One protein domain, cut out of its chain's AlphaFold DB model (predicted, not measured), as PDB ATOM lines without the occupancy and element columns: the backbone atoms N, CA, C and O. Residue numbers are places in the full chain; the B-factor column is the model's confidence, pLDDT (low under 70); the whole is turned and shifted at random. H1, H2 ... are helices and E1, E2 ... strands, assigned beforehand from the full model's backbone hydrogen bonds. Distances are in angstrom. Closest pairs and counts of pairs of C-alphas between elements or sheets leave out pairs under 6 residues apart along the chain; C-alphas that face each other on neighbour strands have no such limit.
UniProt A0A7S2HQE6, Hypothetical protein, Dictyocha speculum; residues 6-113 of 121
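AT A GLANCE: This is residues 6 to 113 of the 121 residues of the protein "Hypothetical protein" of Dictyocha speculum (UniProt A0A7S2HQE6). Two long helices, H1 and H2, lie side by side as a helical hairpin; past the end of H2 comes a strand hairpin, E1 and E2, whose loop tip, residues 88 to 93, sticks out, as does the tail with H3, residues 105 to 113. The 108 printed residues run H1, H2, E1, E2, H3, mostly helix, with an antiparallel sheet E1 - E2. The whole is extended, radius of gyration of the C-alphas 21.7 A, spanning 73 by 42 by 16 A.

IN THESE COORDINATES: Find C-alpha 6 at (203.078, 216.000, 168.618); there H1, residues 6 to 39, begins its 51.1 A. H2, residues 43 to 75, runs 46.8 A; E1 is residues 80 to 85, E2 96 to 101. H3, residues 106 to 111, ends at (216.143, 223.836, 157.248).

HOW THE PARTS SIT: H1 and H2 touch, closest at C-alphas Ala 37 and Arg 43, 5.5 A, at a shallow tilt of 10 degrees, opposite ways. The closest C-alphas of H2 and E1, Thr 75 and Asn 82, are 4.5 A apart. In the hairpin E1 and E2, look at N 83 and O 98, within hydrogen-bond range at 2.9 A. H3 is apart from H1, H2 and E1. Every O i to N i+4 pair is within range in H3, 28 of 30 in H1, 27 of 29 in H2.

THE WHOLE: The C-alphas farthest apart, Lys 41 and Gly 113, are 74.5 A apart. The printed part has no cut and no long link. Look for pLDDT under 70 at residues 42 to 45 and 88 to 93.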
ATOM      1  N   ASP A   6     204.054 216.788 169.372       85.50
ATOM      2  CA  ASP A   6     203.078 216.000 168.618       85.50
ATOM      3  C   ASP A   6     202.924 214.570 169.164       85.50
ATOM      4  O   ASP A   6     201.811 214.049 169.209       85.50
ATOM      5  N   VAL A   7     204.016 213.969 169.650       88.62
ATOM      6  CA  VAL A   7     204.032 212.632 170.268       88.62
ATOM      7  C   VAL A   7     203.756 212.696 171.774       88.62
ATOM      8  O   VAL A   7     203.068 211.830 172.313       88.62
ATOM      9  N   ALA A   8     204.230 213.738 172.463       90.75
ATOM     10  CA  ALA A   8     204.026 213.905 173.903       90.75
ATOM     11  C   ALA A   8     202.564 214.222 174.269       90.75
ATOM     12  O   ALA A   8     202.037 213.711 175.256       90.75
ATOM     13  N   MET A   9     201.877 215.052 173.478       93.75
ATOM     14  CA  MET A   9     200.527 215.527 173.803       93.75
ATOM     15  C   MET A   9     199.474 214.412 173.915       93.75
ATOM     16  O   MET A   9     198.661 214.476 174.841       93.75
ATOM     17  N   PRO A  10     199.452 213.380 173.049       94.25
ATOM     18  CA  PRO A  10     198.603 212.208 173.256       94.25
ATOM     19  C   PRO A  10     198.822 211.519 174.611       94.25
ATOM     20  O   PRO A  10     197.846 211.164 175.271       94.25
ATOM     21  N   ILE A  11     200.077 211.382 175.057       94.69
ATOM     22  CA  ILE A  11     200.430 210.761 176.345       94.69
ATOM     23  C   ILE A  11     199.900 211.616 177.506       94.69
ATOM     24  O   ILE A  11     199.243 211.103 178.414       94.69
ATOM     25  N   VAL A  12     200.104 212.935 177.437       96.50
ATOM     26  CA  VAL A  12     199.592 213.898 178.428       96.50
ATOM     27  C   VAL A  12     198.068 213.831 178.532       96.50
ATOM     28  O   VAL A  12     197.528 213.727 179.632       96.50
ATOM     29  N   ARG A  13     197.359 213.826 177.396       97.94
ATOM     30  CA  ARG A  13     195.891 213.719 177.361       97.94
ATOM     31  C   ARG A  13     195.396 212.393 177.932       97.94
ATOM     32  O   ARG A  13     194.391 212.372 178.637       97.94
ATOM     33  N   ALA A  14     196.104 211.294 177.666       97.06
ATOM     34  CA  ALA A  14     195.771 209.995 178.238       97.06
ATOM     35  C   ALA A  14     195.922 209.994 179.770       97.06
ATOM     36  O   ALA A  14     195.019 209.520 180.465       97.06
ATOM     37  N   LYS A  15     197.008 210.575 180.307       97.62
ATOM     38  CA  LYS A  15     197.195 210.725 181.761       97.62
ATOM     39  C   LYS A  15     196.126 211.635 182.369       97.62
ATOM     40  O   LYS A  15     195.547 211.273 183.389       97.62
ATOM     41  N   GLN A  16     195.807 212.759 181.725       97.94
ATOM     42  CA  GLN A  16     194.728 213.648 182.162       97.94
ATOM     43  C   GLN A  16     193.403 212.886 182.295       97.94
ATOM     44  O   GLN A  16     192.820 212.857 183.377       97.94
ATOM     45  N   ALA A  17     192.976 212.189 181.237       98.19
ATOM     46  CA  ALA A  17     191.731 211.424 181.244       98.19
ATOM     47  C   ALA A  17     191.729 210.309 182.310       98.19
ATOM     48  O   ALA A  17     190.698 210.012 182.917       98.19
ATOM     49  N   GLN A  18     192.883 209.683 182.565       97.81
ATOM     50  CA  GLN A  18     193.034 208.703 183.638       97.81
ATOM     51  C   GLN A  18     192.808 209.329 185.021       97.81
ATOM     52  O   GLN A  18     192.085 208.750 185.834       97.81
ATOM     53  N   LEU A  19     193.425 210.480 185.299       97.88
ATOM     54  CA  LEU A  19     193.318 211.161 186.590       97.88
ATOM     55  C   LEU A  19     191.917 211.738 186.816       97.88
ATOM     56  O   LEU A  19     191.373 211.577 187.905       97.88
ATOM     57  N   GLU A  20     191.299 212.313 185.782       98.00
ATOM     58  CA  GLU A  20     189.918 212.812 185.837       98.00
ATOM     59  C   GLU A  20     188.929 211.692 186.171       98.00
ATOM     60  O   GLU A  20     188.111 211.843 187.077       98.00
ATOM     61  N   ARG A  21     189.051 210.526 185.524       98.12
ATOM     62  CA  ARG A  21     188.220 209.356 185.846       98.12
ATOM     63  C   ARG A  21     188.389 208.913 187.300       98.12
ATOM     64  O   ARG A  21     187.389 208.701 187.980       98.12
ATOM     65  N   ARG A  22     189.628 208.831 187.800       97.00
ATOM     66  CA  ARG A  22     189.891 208.511 189.218       97.00
ATOM     67  C   ARG A  22     189.272 209.550 190.158       97.00
ATOM     68  O   ARG A  22     188.786 209.186 191.226       97.00
ATOM     69  N   GLY A  23     189.290 210.825 189.775       97.50
ATOM     70  CA  GLY A  23     188.653 211.907 190.525       97.50
ATOM     71  C   GLY A  23     187.137 211.749 190.596       97.50
ATOM     72  O   GLY A  23     186.567 211.843 191.679       97.50
ATOM     73  N   LEU A  24     186.493 211.419 189.474       97.81
ATOM     74  CA  LEU A  24     185.053 211.141 189.428       97.81
ATOM     75  C   LEU A  24     184.669 209.925 190.286       97.81
ATOM     76  O   LEU A  24     183.681 209.973 191.015       97.81
ATOM     77  N   GLU A  25     185.461 208.851 190.252       96.31
ATOM     78  CA  GLU A  25     185.250 207.661 191.091       96.31
ATOM     79  C   GLU A  25     185.395 207.975 192.591       96.31
ATOM     80  O   GLU A  25     184.606 207.503 193.421       96.31
ATOM     81  N   MET A  26     186.384 208.801 192.942       95.75
ATOM     82  CA  MET A  26     186.588 209.288 194.305       95.75
ATOM     83  C   MET A  26     185.409 210.154 194.761       95.75
ATOM     84  O   MET A  26     184.857 209.888 195.829       95.75
ATOM     85  N   GLN A  27     184.958 211.103 193.931       95.88
ATOM     86  CA  GLN A  27     183.806 211.959 194.223       95.88
ATOM     87  C   GLN A  27     182.534 211.133 194.445       95.88
ATOM     88  O   GLN A  27     181.872 211.286 195.464       95.88
ATOM     89  N   ALA A  28     182.241 210.171 193.566       94.75
ATOM     90  CA  ALA A  28     181.081 209.291 193.724       94.75
ATOM     91  C   ALA A  28     181.146 208.442 195.011       94.75
ATOM     92  O   ALA A  28     180.127 208.017 195.560       94.75
ATOM     93  N   THR A  29     182.350 208.148 195.503       90.81
ATOM     94  CA  THR A  29     182.545 207.460 196.786       90.81
ATOM     95  C   THR A  29     182.341 208.411 197.966       90.81
ATOM     96  O   THR A  29     181.696 208.032 198.945       90.81
ATOM     97  N   ALA A  30     182.824 209.649 197.856       91.38
ATOM     98  CA  ALA A  30     182.611 210.708 198.836       91.38
ATOM     99  C   ALA A  30     181.121 211.058 199.002       91.38
ATOM    100  O   ALA A  30     180.637 211.141 200.132       91.38
ATOM    101  N   ASP A  31     180.385 211.184 197.897       91.81
ATOM    102  CA  ASP A  31     178.958 211.522 197.905       91.81
ATOM    103  C   ASP A  31     178.136 210.445 198.631       91.81
ATOM    104  O   ASP A  31     177.372 210.753 199.547       91.81
ATOM    105  N   ARG A  32     178.384 209.161 198.330       88.25
ATOM    106  CA  ARG A  32     177.746 208.031 199.035       88.25
ATOM    107  C   ARG A  32     178.053 208.033 200.534       88.25
ATOM    108  O   ARG A  32     177.158 207.868 201.360       88.25
ATOM    109  N   ALA A  33     179.312 208.274 200.905       85.56
ATOM    110  CA  ALA A  33     179.709 208.340 202.310       85.56
ATOM    111  C   ALA A  33     179.024 209.498 203.064       85.56
ATOM    112  O   ALA A  33     178.753 209.388 204.266       85.56
ATOM    113  N   TRP A  34     178.738 210.604 202.373       86.12
ATOM    114  CA  TRP A  34     178.012 211.741 202.930       86.12
ATOM    115  C   TRP A  34     176.525 211.438 203.150       86.12
ATOM    116  O   TRP A  34     175.995 211.742 204.224       86.12
ATOM    117  N   GLU A  35     175.860 210.803 202.185       86.75
ATOM    118  CA  GLU A  35     174.453 210.389 202.298       86.75
ATOM    119  C   GLU A  35     174.232 209.455 203.501       86.75
ATOM    120  O   GLU A  35     173.338 209.679 204.331       86.75
ATOM    121  N   ASP A  36     175.127 208.483 203.694       81.88
ATOM    122  CA  ASP A  36     175.119 207.599 204.863       81.88
ATOM    123  C   ASP A  36     175.304 208.382 206.177       81.88
ATOM    124  O   ASP A  36     174.639 208.130 207.188       81.88
ATOM    125  N   ALA A  37     176.192 209.380 206.184       80.69
ATOM    126  CA  ALA A  37     176.480 210.195 207.364       80.69
ATOM    127  C   ALA A  37     175.283 211.044 207.817       80.69
ATOM    128  O   ALA A  37     175.076 211.241 209.025       80.69
ATOM    129  N   VAL A  38     174.507 211.558 206.857       77.31
ATOM    130  CA  VAL A  38     173.278 212.321 207.106       77.31
ATOM    131  C   VAL A  38     172.241 211.444 207.802       77.31
ATOM    132  O   VAL A  38     171.638 211.895 208.780       77.31
ATOM    133  N   THR A  39     172.114 210.190 207.369       75.31
ATOM    134  CA  THR A  39     171.162 209.211 207.908       75.31
ATOM    135  C   THR A  39     171.483 208.824 209.358       75.31
ATOM    136  O   THR A  39     170.585 208.728 210.193       75.31
ATOM    137  N   VAL A  40     172.767 208.689 209.711       74.81
ATOM    138  CA  VAL A  40     173.209 208.187 211.032       74.81
ATOM    139  C   VAL A  40     173.538 209.315 212.040       74.81
ATOM    140  O   VAL A  40     174.048 209.059 213.128       74.81
ATOM    141  N   LYS A  41     173.269 210.593 211.717       72.94
ATOM    142  CA  LYS A  41     173.612 211.781 212.547       72.94
ATOM    143  C   LYS A  41     175.101 211.873 212.970       72.94
ATOM    144  O   LYS A  41     175.430 212.580 213.920       72.94
ATOM    145  N   LYS A  42     176.034 211.238 212.244       67.88
ATOM    146  CA  LYS A  42     177.495 211.249 212.522       67.88
ATOM    147  C   LYS A  42     178.272 212.239 211.638       67.88
ATOM    148  O   LYS A  42     179.359 211.943 211.146       67.88
ATOM    149  N   ARG A  43     177.730 213.444 211.440       68.62
ATOM    150  CA  ARG A  43     178.238 214.409 210.442       68.62
ATOM    151  C   ARG A  43     179.670 214.904 210.698       68.62
ATOM    152  O   ARG A  43     180.437 215.052 209.755       68.62
ATOM    153  N   ARG A  44     180.060 215.133 211.961       68.81
ATOM    154  CA  ARG A  44     181.369 215.737 212.299       68.81
ATOM    155  C   ARG A  44     182.563 214.815 212.016       68.81
ATOM    156  O   ARG A  44     183.575 215.288 211.519       68.81
ATOM    157  N   TYR A  45     182.432 213.519 212.304       67.00
ATOM    158  CA  TYR A  45     183.484 212.523 212.051       67.00
ATOM    159  C   TYR A  45     183.700 212.306 210.546       67.00
ATOM    160  O   TYR A  45     184.824 212.304 210.058       67.00
ATOM    161  N   ARG A  46     182.599 212.251 209.791       79.69
ATOM    162  CA  ARG A  46     182.610 212.017 208.342       79.69
ATOM    163  C   ARG A  46     183.198 213.182 207.542       79.69
ATOM    164  O   ARG A  46     183.805 212.952 206.507       79.69
ATOM    165  N   TYR A  47     183.105 214.417 208.042       82.81
ATOM    166  CA  TYR A  47     183.755 215.566 207.398       82.81
ATOM    167  C   TYR A  47     185.288 215.440 207.360       82.81
ATOM    168  O   TYR A  47     185.915 215.752 206.347       82.81
ATOM    169  N   GLN A  48     185.902 214.964 208.450       86.00
ATOM    170  CA  GLN A  48     187.356 214.763 208.505       86.00
ATOM    171  C   GLN A  48     187.810 213.662 207.548       86.00
ATOM    172  O   GLN A  48     188.795 213.846 206.841       86.00
ATOM    173  N   GLU A  49     187.067 212.555 207.480       86.62
ATOM    174  CA  GLU A  49     187.346 211.468 206.537       86.62
ATOM    175  C   GLU A  49     187.230 211.936 205.084       86.62
ATOM    176  O   GLU A  49     188.146 211.707 204.302       86.62
ATOM    177  N   LEU A  50     186.166 212.670 204.738       90.19
ATOM    178  CA  LEU A  50     185.997 213.236 203.398       90.19
ATOM    179  C   LEU A  50     187.146 214.173 203.029       90.19
ATOM    180  O   LEU A  50     187.685 214.089 201.926       90.19
ATOM    181  N   THR A  51     187.555 215.031 203.964       91.81
ATOM    182  CA  THR A  51     188.695 215.933 203.764       91.81
ATOM    183  C   THR A  51     189.976 215.134 203.520       91.81
ATOM    184  O   THR A  51     190.722 215.438 202.591       91.81
ATOM    185  N   ALA A  52     190.212 214.078 204.304       92.25
ATOM    186  CA  ALA A  52     191.365 213.201 204.140       92.25
ATOM    187  C   ALA A  52     191.355 212.470 202.787       92.25
ATOM    188  O   ALA A  52     192.398 212.383 202.142       92.25
ATOM    189  N   THR A  53     190.195 212.004 202.312       93.19
ATOM    190  CA  THR A  53     190.054 211.378 200.987       93.19
ATOM    191  C   THR A  53     190.402 212.347 199.859       93.19
ATOM    192  O   THR A  53     191.161 211.986 198.959       93.19
ATOM    193  N   HIS A  54     189.907 213.587 199.920       95.06
ATOM    194  CA  HIS A  54     190.217 214.601 198.909       95.06
ATOM    195  C   HIS A  54     191.697 214.982 198.931       95.06
ATOM    196  O   HIS A  54     192.320 215.085 197.876       95.06
ATOM    197  N   LEU A  55     192.277 215.135 200.126       97.12
ATOM    198  CA  LEU A  55     193.698 215.432 200.273       97.12
ATOM    199  C   LEU A  55     194.561 214.300 199.704       97.12
ATOM    200  O   LEU A  55     195.474 214.567 198.928       97.12
ATOM    201  N   ALA A  56     194.237 213.044 200.021       96.00
ATOM    202  CA  ALA A  56     194.940 211.882 199.484       96.00
ATOM    203  C   ALA A  56     194.855 211.821 197.952       96.00
ATOM    204  O   ALA A  56     195.860 211.574 197.286       96.00
ATOM    205  N   HIS A  57     193.680 212.100 197.378       97.00
ATOM    206  CA  HIS A  57     193.520 212.162 195.927       97.00
ATOM    207  C   HIS A  57     194.358 213.288 195.304       97.00
ATOM    208  O   HIS A  57     195.061 213.048 194.325       97.00
ATOM    209  N   ALA A  58     194.351 214.486 195.894       97.88
ATOM    210  CA  ALA A  58     195.165 215.606 195.426       97.88
ATOM    211  C   ALA A  58     196.669 215.285 195.473       97.88
ATOM    212  O   ALA A  58     197.387 215.563 194.513       97.88
ATOM    213  N   THR A  59     197.140 214.640 196.546       98.00
ATOM    214  CA  THR A  59     198.529 214.171 196.658       98.00
ATOM    215  C   THR A  59     198.885 213.207 195.529       98.00
ATOM    216  O   THR A  59     199.917 213.388 194.887       98.00
ATOM    217  N   ILE A  60     198.019 212.231 195.242       96.94
ATOM    218  CA  ILE A  60     198.224 211.282 194.142       96.94
ATOM    219  C   ILE A  60     198.279 212.007 192.796       96.94
ATOM    220  O   ILE A  60     199.170 211.738 192.002       96.94
ATOM    221  N   VAL A  61     197.354 212.933 192.531       98.00
ATOM    222  CA  VAL A  61     197.322 213.685 191.266       98.00
ATOM    223  C   VAL A  61     198.630 214.442 191.057       98.00
ATOM    224  O   VAL A  61     199.220 214.353 189.984       98.00
ATOM    225  N   VAL A  62     199.118 215.143 192.084       97.94
ATOM    226  CA  VAL A  62     200.399 215.862 192.012       97.94
ATOM    227  C   VAL A  62     201.557 214.898 191.755       97.94
ATOM    228  O   VAL A  62     202.378 215.164 190.880       97.94
ATOM    229  N   GLN A  63     201.617 213.774 192.473       98.06
ATOM    230  CA  GLN A  63     202.655 212.756 192.275       98.06
ATOM    231  C   GLN A  63     202.646 212.197 190.848       98.06
ATOM    232  O   GLN A  63     203.693 212.119 190.219       98.06
ATOM    233  N   GLU A  64     201.474 211.871 190.310       97.94
ATOM    234  CA  GLU A  64     201.320 211.312 188.963       97.94
ATOM    235  C   GLU A  64     201.747 212.293 187.867       97.94
ATOM    236  O   GLU A  64     202.311 211.873 186.857       97.94
ATOM    237  N   TRP A  65     201.511 213.595 188.057       97.69
ATOM    238  CA  TRP A  65     201.988 214.623 187.129       97.69
ATOM    239  C   TRP A  65     203.507 214.793 187.171       97.69
ATOM    240  O   TRP A  65     204.128 214.984 186.123       97.69
ATOM    241  N   TRP A  66     204.117 214.680 188.352       97.25
ATOM    242  CA  TRP A  66     205.573 214.648 188.465       97.25
ATOM    243  C   TRP A  66     206.154 213.406 187.792       97.25
ATOM    244  O   TRP A  66     207.012 213.544 186.924       97.25
ATOM    245  N   SER A  67     205.621 212.218 188.090       96.44
ATOM    246  CA  SER A  67     206.064 210.967 187.464       96.44
ATOM    247  C   SER A  67     205.886 210.965 185.946       96.44
ATOM    248  O   SER A  67     206.740 210.450 185.236       96.44
ATOM    249  N   LEU A  68     204.833 211.604 185.420       95.88
ATOM    250  CA  LEU A  68     204.651 211.739 183.974       95.88
ATOM    251  C   LEU A  68     205.825 212.469 183.306       95.88
ATOM    252  O   LEU A  68     206.169 212.159 182.168       95.88
ATOM    253  N   SER A  69     206.425 213.448 183.981       92.56
ATOM    254  CA  SER A  69     207.563 214.185 183.423       92.56
ATOM    255  C   SER A  69     208.769 213.263 183.228       92.56
ATOM    256  O   SER A  69     209.386 213.283 182.162       92.56
ATOM    257  N   ASP A  70     209.043 212.404 184.211       92.94
ATOM    258  CA  ASP A  70     210.098 211.391 184.128       92.94
ATOM    259  C   ASP A  70     209.786 210.358 183.033       92.94
ATOM    260  O   ASP A  70     210.644 210.040 182.202       92.94
ATOM    261  N   ASP A  71     208.532 209.899 182.967       92.31
ATOM    262  CA  ASP A  71     208.067 208.965 181.941       92.31
ATOM    263  C   ASP A  71     208.242 209.546 180.532       92.31
ATOM    264  O   ASP A  71     208.693 208.843 179.628       92.31
ATOM    265  N   LEU A  72     207.913 210.826 180.323       92.06
ATOM    266  CA  LEU A  72     208.067 211.499 179.030       92.06
ATOM    267  C   LEU A  72     209.538 211.641 178.635       92.06
ATOM    268  O   LEU A  72     209.865 211.418 177.469       92.06
ATOM    269  N   LEU A  73     210.418 211.977 179.584       89.88
ATOM    270  CA  LEU A  73     211.858 212.059 179.338       89.88
ATOM    271  C   LEU A  73     212.421 210.711 178.899       89.88
ATOM    272  O   LEU A  73     213.155 210.657 177.918       89.88
ATOM    273  N   PHE A  74     212.046 209.628 179.580       91.31
ATOM    274  CA  PHE A  74     212.457 208.283 179.189       91.31
ATOM    275  C   PHE A  74     211.864 207.880 177.835       91.31
ATOM    276  O   PHE A  74     212.584 207.432 176.941       91.31
ATOM    277  N   THR A  75     210.553 208.061 177.677       91.31
ATOM    278  CA  THR A  75     209.793 207.622 176.502       91.31
ATOM    279  C   THR A  75     210.262 208.323 175.238       91.31
ATOM    280  O   THR A  75     210.299 207.688 174.193       91.31
ATOM    281  N   LEU A  76     210.628 209.605 175.318       90.00
ATOM    282  CA  LEU A  76     210.971 210.438 174.160       90.00
ATOM    283  C   LEU A  76     212.462 210.807 174.093       90.00
ATOM    284  O   LEU A  76     212.840 211.751 173.391       90.00
ATOM    285  N   ALA A  77     213.307 210.085 174.836       86.00
ATOM    286  CA  ALA A  77     214.743 210.330 174.873       86.00
ATOM    287  C   ALA A  77     215.369 210.196 173.480       86.00
ATOM    288  O   ALA A  77     215.100 209.247 172.745       86.00
ATOM    289  N   ASP A  78     216.232 211.154 173.143       82.25
ATOM    290  CA  ASP A  78     217.080 211.146 171.944       82.25
ATOM    291  C   ASP A  78     216.339 210.912 170.609       82.25
ATOM    292  O   ASP A  78     216.855 210.312 169.671       82.25
ATOM    293  N   GLY A  79     215.084 211.368 170.512       79.75
ATOM    294  CA  GLY A  79     214.278 211.191 169.298       79.75
ATOM    295  C   GLY A  79     213.788 209.757 169.076       79.75
ATOM    296  O   GLY A  79     213.332 209.430 167.977       79.75
ATOM    297  N   TYR A  80     213.846 208.912 170.105       86.81
ATOM    298  CA  TYR A  80     213.242 207.586 170.128       86.81
ATOM    299  C   TYR A  80     211.902 207.598 170.849       86.81
ATOM    300  O   TYR A  80     211.621 208.467 171.662       86.81
ATOM    301  N   HIS A  81     211.078 206.605 170.536       90.25
ATOM    302  CA  HIS A  81     209.914 206.217 171.311       90.25
ATOM    303  C   HIS A  81     210.248 204.914 172.042       90.25
ATOM    304  O   HIS A  81     210.224 203.826 171.455       90.25
ATOM    305  N   ASN A  82     210.625 205.054 173.308       91.75
ATOM    306  CA  ASN A  82     211.062 203.985 174.194       91.75
ATOM    307  C   ASN A  82     209.871 203.442 174.982       91.75
ATOM    308  O   ASN A  82     209.118 204.206 175.583       91.75
ATOM    309  N   LYS A  83     209.703 202.119 175.020       90.56
ATOM    310  CA  LYS A  83     208.642 201.485 175.812       90.56
ATOM    311  C   LYS A  83     209.068 200.129 176.358       90.56
ATOM    312  O   LYS A  83     209.716 199.336 175.671       90.56
ATOM    313  N   TRP A  84     208.612 199.845 177.571       88.81
ATOM    314  CA  TRP A  84     208.578 198.498 178.126       88.81
ATOM    315  C   TRP A  84     207.217 197.872 177.838       88.81
ATOM    316  O   TRP A  84     206.182 198.523 177.974       88.81
ATOM    317  N   SER A  85     207.205 196.609 177.430       85.19
ATOM    318  CA  SER A  85     205.973 195.857 177.199       85.19
ATOM    319  C   SER A  85     206.073 194.467 177.807       85.19
ATOM    320  O   SER A  85     207.133 193.845 177.783       85.19
ATOM    321  N   VAL A  86     204.967 193.983 178.366       80.56
ATOM    322  CA  VAL A  86     204.849 192.594 178.812       80.56
ATOM    323  C   VAL A  86     204.215 191.805 177.665       80.56
ATOM    324  O   VAL A  86     203.147 192.209 177.195       80.56
ATOM    325  N   PRO A  87     204.844 190.722 177.171       75.75
ATOM    326  CA  PRO A  87     204.275 189.922 176.094       75.75
ATOM    327  C   PRO A  87     202.876 189.411 176.456       75.75
ATOM    328  O   PRO A  87     202.648 188.907 177.558       75.75
ATOM    329  N   ALA A  88     201.936 189.515 175.515       65.62
ATOM    330  CA  ALA A  88     200.594 188.973 175.680       65.62
ATOM    331  C   ALA A  88     200.661 187.434 175.697       65.62
ATOM    332  O   ALA A  88     200.741 186.792 174.654       65.62
ATOM    333  N   GLY A  89     200.693 186.853 176.897       63.84
ATOM    334  CA  GLY A  89     200.790 185.402 177.091       63.84
ATOM    335  C   GLY A  89     200.667 184.917 178.538       63.84
ATOM    336  O   GLY A  89     200.748 183.719 178.776       63.84
ATOM    337  N   GLY A  90     200.472 185.812 179.516       50.84
ATOM    338  CA  GLY A  90     200.098 185.456 180.895       50.84
ATOM    339  C   GLY A  90     201.141 184.693 181.724       50.84
ATOM    340  O   GLY A  90     200.884 184.408 182.890       50.84
ATOM    341  N   GLY A  91     202.308 184.368 181.170       58.81
ATOM    342  CA  GLY A  91     203.432 183.819 181.928       58.81
ATOM    343  C   GLY A  91     204.244 184.913 182.621       58.81
ATOM    344  O   GLY A  91     204.158 186.082 182.249       58.81
ATOM    345  N   ALA A  92     205.096 184.517 183.572       63.19
ATOM    346  CA  ALA A  92     206.140 185.344 184.192       63.19
ATOM    347  C   ALA A  92     207.246 185.764 183.190       63.19
ATOM    348  O   ALA A  92     208.439 185.682 183.480       63.19
ATOM    349  N   ALA A  93     206.861 186.141 181.971       66.69
ATOM    350  CA  ALA A  93     207.763 186.616 180.946       66.69
ATOM    351  C   ALA A  93     208.336 187.964 181.383       66.69
ATOM    352  O   ALA A  93     207.600 188.869 181.789       66.69
ATOM    353  N   ALA A  94     209.660 188.077 181.307       78.50
ATOM    354  CA  ALA A  94     210.354 189.313 181.615       78.50
ATOM    355  C   ALA A  94     209.845 190.458 180.713       78.50
ATOM    356  O   ALA A  94     209.492 190.215 179.552       78.50
ATOM    357  N   PRO A  95     209.816 191.705 181.217       85.25
ATOM    358  CA  PRO A  95     209.522 192.873 180.399       85.25
ATOM    359  C   PRO A  95     210.452 192.937 179.184       85.25
ATOM    360  O   PRO A  95     211.662 192.749 179.308       85.25
ATOM    361  N   VAL A  96     209.894 193.238 178.013       88.38
ATOM    362  CA  VAL A  96     210.653 193.449 176.777       88.38
ATOM    363  C   VAL A  96     210.741 194.943 176.508       88.38
ATOM    364  O   VAL A  96     209.717 195.627 176.413       88.38
ATOM    365  N   PHE A  97     211.969 195.441 176.380       90.62
ATOM    366  CA  PHE A  97     212.235 196.808 175.954       90.62
ATOM    367  C   PHE A  97     212.187 196.912 174.431       90.62
ATOM    368  O   PHE A  97     212.745 196.078 173.720       90.62
ATOM    369  N   THR A  98     211.546 197.963 173.930       90.38
ATOM    370  CA  THR A  98     211.557 198.313 172.508       90.38
ATOM    371  C   THR A  98     211.814 199.805 172.352       90.38
ATOM    372  O   THR A  98     211.248 200.612 173.091       90.38
ATOM    373  N   ALA A  99     212.647 200.155 171.376       90.00
ATOM    374  CA  ALA A  99     212.960 201.527 171.006       90.00
ATOM    375  C   ALA A  99     212.774 201.675 169.496       90.00
ATOM    376  O   ALA A  99     213.321 200.894 168.717       90.00
ATOM    377  N   SER A 100     211.988 202.661 169.077       88.56
ATOM    378  CA  SER A 100     211.796 202.990 167.662       88.56
ATOM    379  C   SER A 100     212.135 204.448 167.420       88.56
ATOM    380  O   SER A 100     211.644 205.306 168.152       88.56
ATOM    381  N   THR A 101     212.933 204.740 166.395       85.44
ATOM    382  CA  THR A 101     213.223 206.127 166.024       85.44
ATOM    383  C   THR A 101     211.949 206.826 165.554       85.44
ATOM    384  O   THR A 101     211.188 206.292 164.746       85.44
ATOM    385  N   ILE A 102     211.700 208.020 166.084       80.12
ATOM    386  CA  ILE A 102     210.614 208.906 165.645       80.12
ATOM    387  C   ILE A 102     211.116 209.821 164.510       80.12
ATOM    388  O   ILE A 102     210.321 210.480 163.833       80.12
ATOM    389  N   GLY A 103     212.439 209.860 164.310       71.88
ATOM    390  CA  GLY A 103     213.120 210.723 163.359       71.88
ATOM    391  C   GLY A 103     212.940 212.213 163.653       71.88
ATOM    392  O   GLY A 103     212.163 212.640 164.516       71.88
ATOM    393  N   TYR A 104     213.654 213.024 162.882       70.75
ATOM    394  CA  TYR A 104     213.352 214.444 162.772       70.75
ATOM    395  C   TYR A 104     212.375 214.667 161.611       70.75
ATOM    396  O   TYR A 104     212.452 213.958 160.607       70.75
ATOM    397  N   PRO A 105     211.450 215.636 161.716       73.12
ATOM    398  CA  PRO A 105     210.615 216.015 160.584       73.12
ATOM    399  C   PRO A 105     211.468 216.428 159.376       73.12
ATOM    400  O   PRO A 105     212.460 217.138 159.543       73.12
ATOM    401  N   ALA A 106     211.050 216.045 158.165       77.19
ATOM    402  CA  ALA A 106     211.782 216.345 156.927       77.19
ATOM    403  C   ALA A 106     212.057 217.849 156.750       77.19
ATOM    404  O   ALA A 106     213.190 218.239 156.488       77.19
ATOM    405  N   TRP A 107     211.061 218.701 157.026       81.00
ATOM    406  CA  TRP A 107     211.212 220.160 156.952       81.00
ATOM    407  C   TRP A 107     212.325 220.695 157.866       81.00
ATOM    408  O   TRP A 107     212.976 221.686 157.545       81.00
ATOM    409  N   TRP A 108     212.544 220.061 159.024       78.19
ATOM    410  CA  TRP A 108     213.573 220.489 159.967       78.19
ATOM    411  C   TRP A 108     214.950 220.106 159.441       78.19
ATOM    412  O   TRP A 108     215.842 220.947 159.420       78.19
ATOM    413  N   LEU A 109     215.093 218.866 158.959       79.31
ATOM    414  CA  LEU A 109     216.323 218.373 158.334       79.31
ATOM    415  C   LEU A 109     216.721 219.229 157.126       79.31
ATOM    416  O   LEU A 109     217.892 219.574 156.980       79.31
ATOM    417  N   GLU A 110     215.744 219.638 156.314       83.00
ATOM    418  CA  GLU A 110     215.928 220.588 155.215       83.00
ATOM    419  C   GLU A 110     216.435 221.946 155.696       83.00
ATOM    420  O   GLU A 110     217.441 222.435 155.180       83.00
ATOM    421  N   ALA A 111     215.788 222.526 156.712       83.75
ATOM    422  CA  ALA A 111     216.143 223.836 157.248       83.75
ATOM    423  C   ALA A 111     217.545 223.881 157.880       83.75
ATOM    424  O   ALA A 111     218.193 224.926 157.841       83.75
ATOM    425  N   VAL A 112     218.021 222.771 158.458       85.00
ATOM    426  CA  VAL A 112     219.350 222.694 159.091       85.00
ATOM    427  C   VAL A 112     220.441 222.109 158.187       85.00
ATOM    428  O   VAL A 112     221.571 221.949 158.642       85.00
ATOM    429  N   GLY A 113     220.134 221.790 156.925       85.56
ATOM    430  CA  GLY A 113     221.112 221.255 155.967       85.56
ATOM    431  C   GLY A 113     221.552 219.811 156.239       85.56
ATOM    432  O   GLY A 113     222.621 219.411 155.793       85.56
TER     433      GLY A 113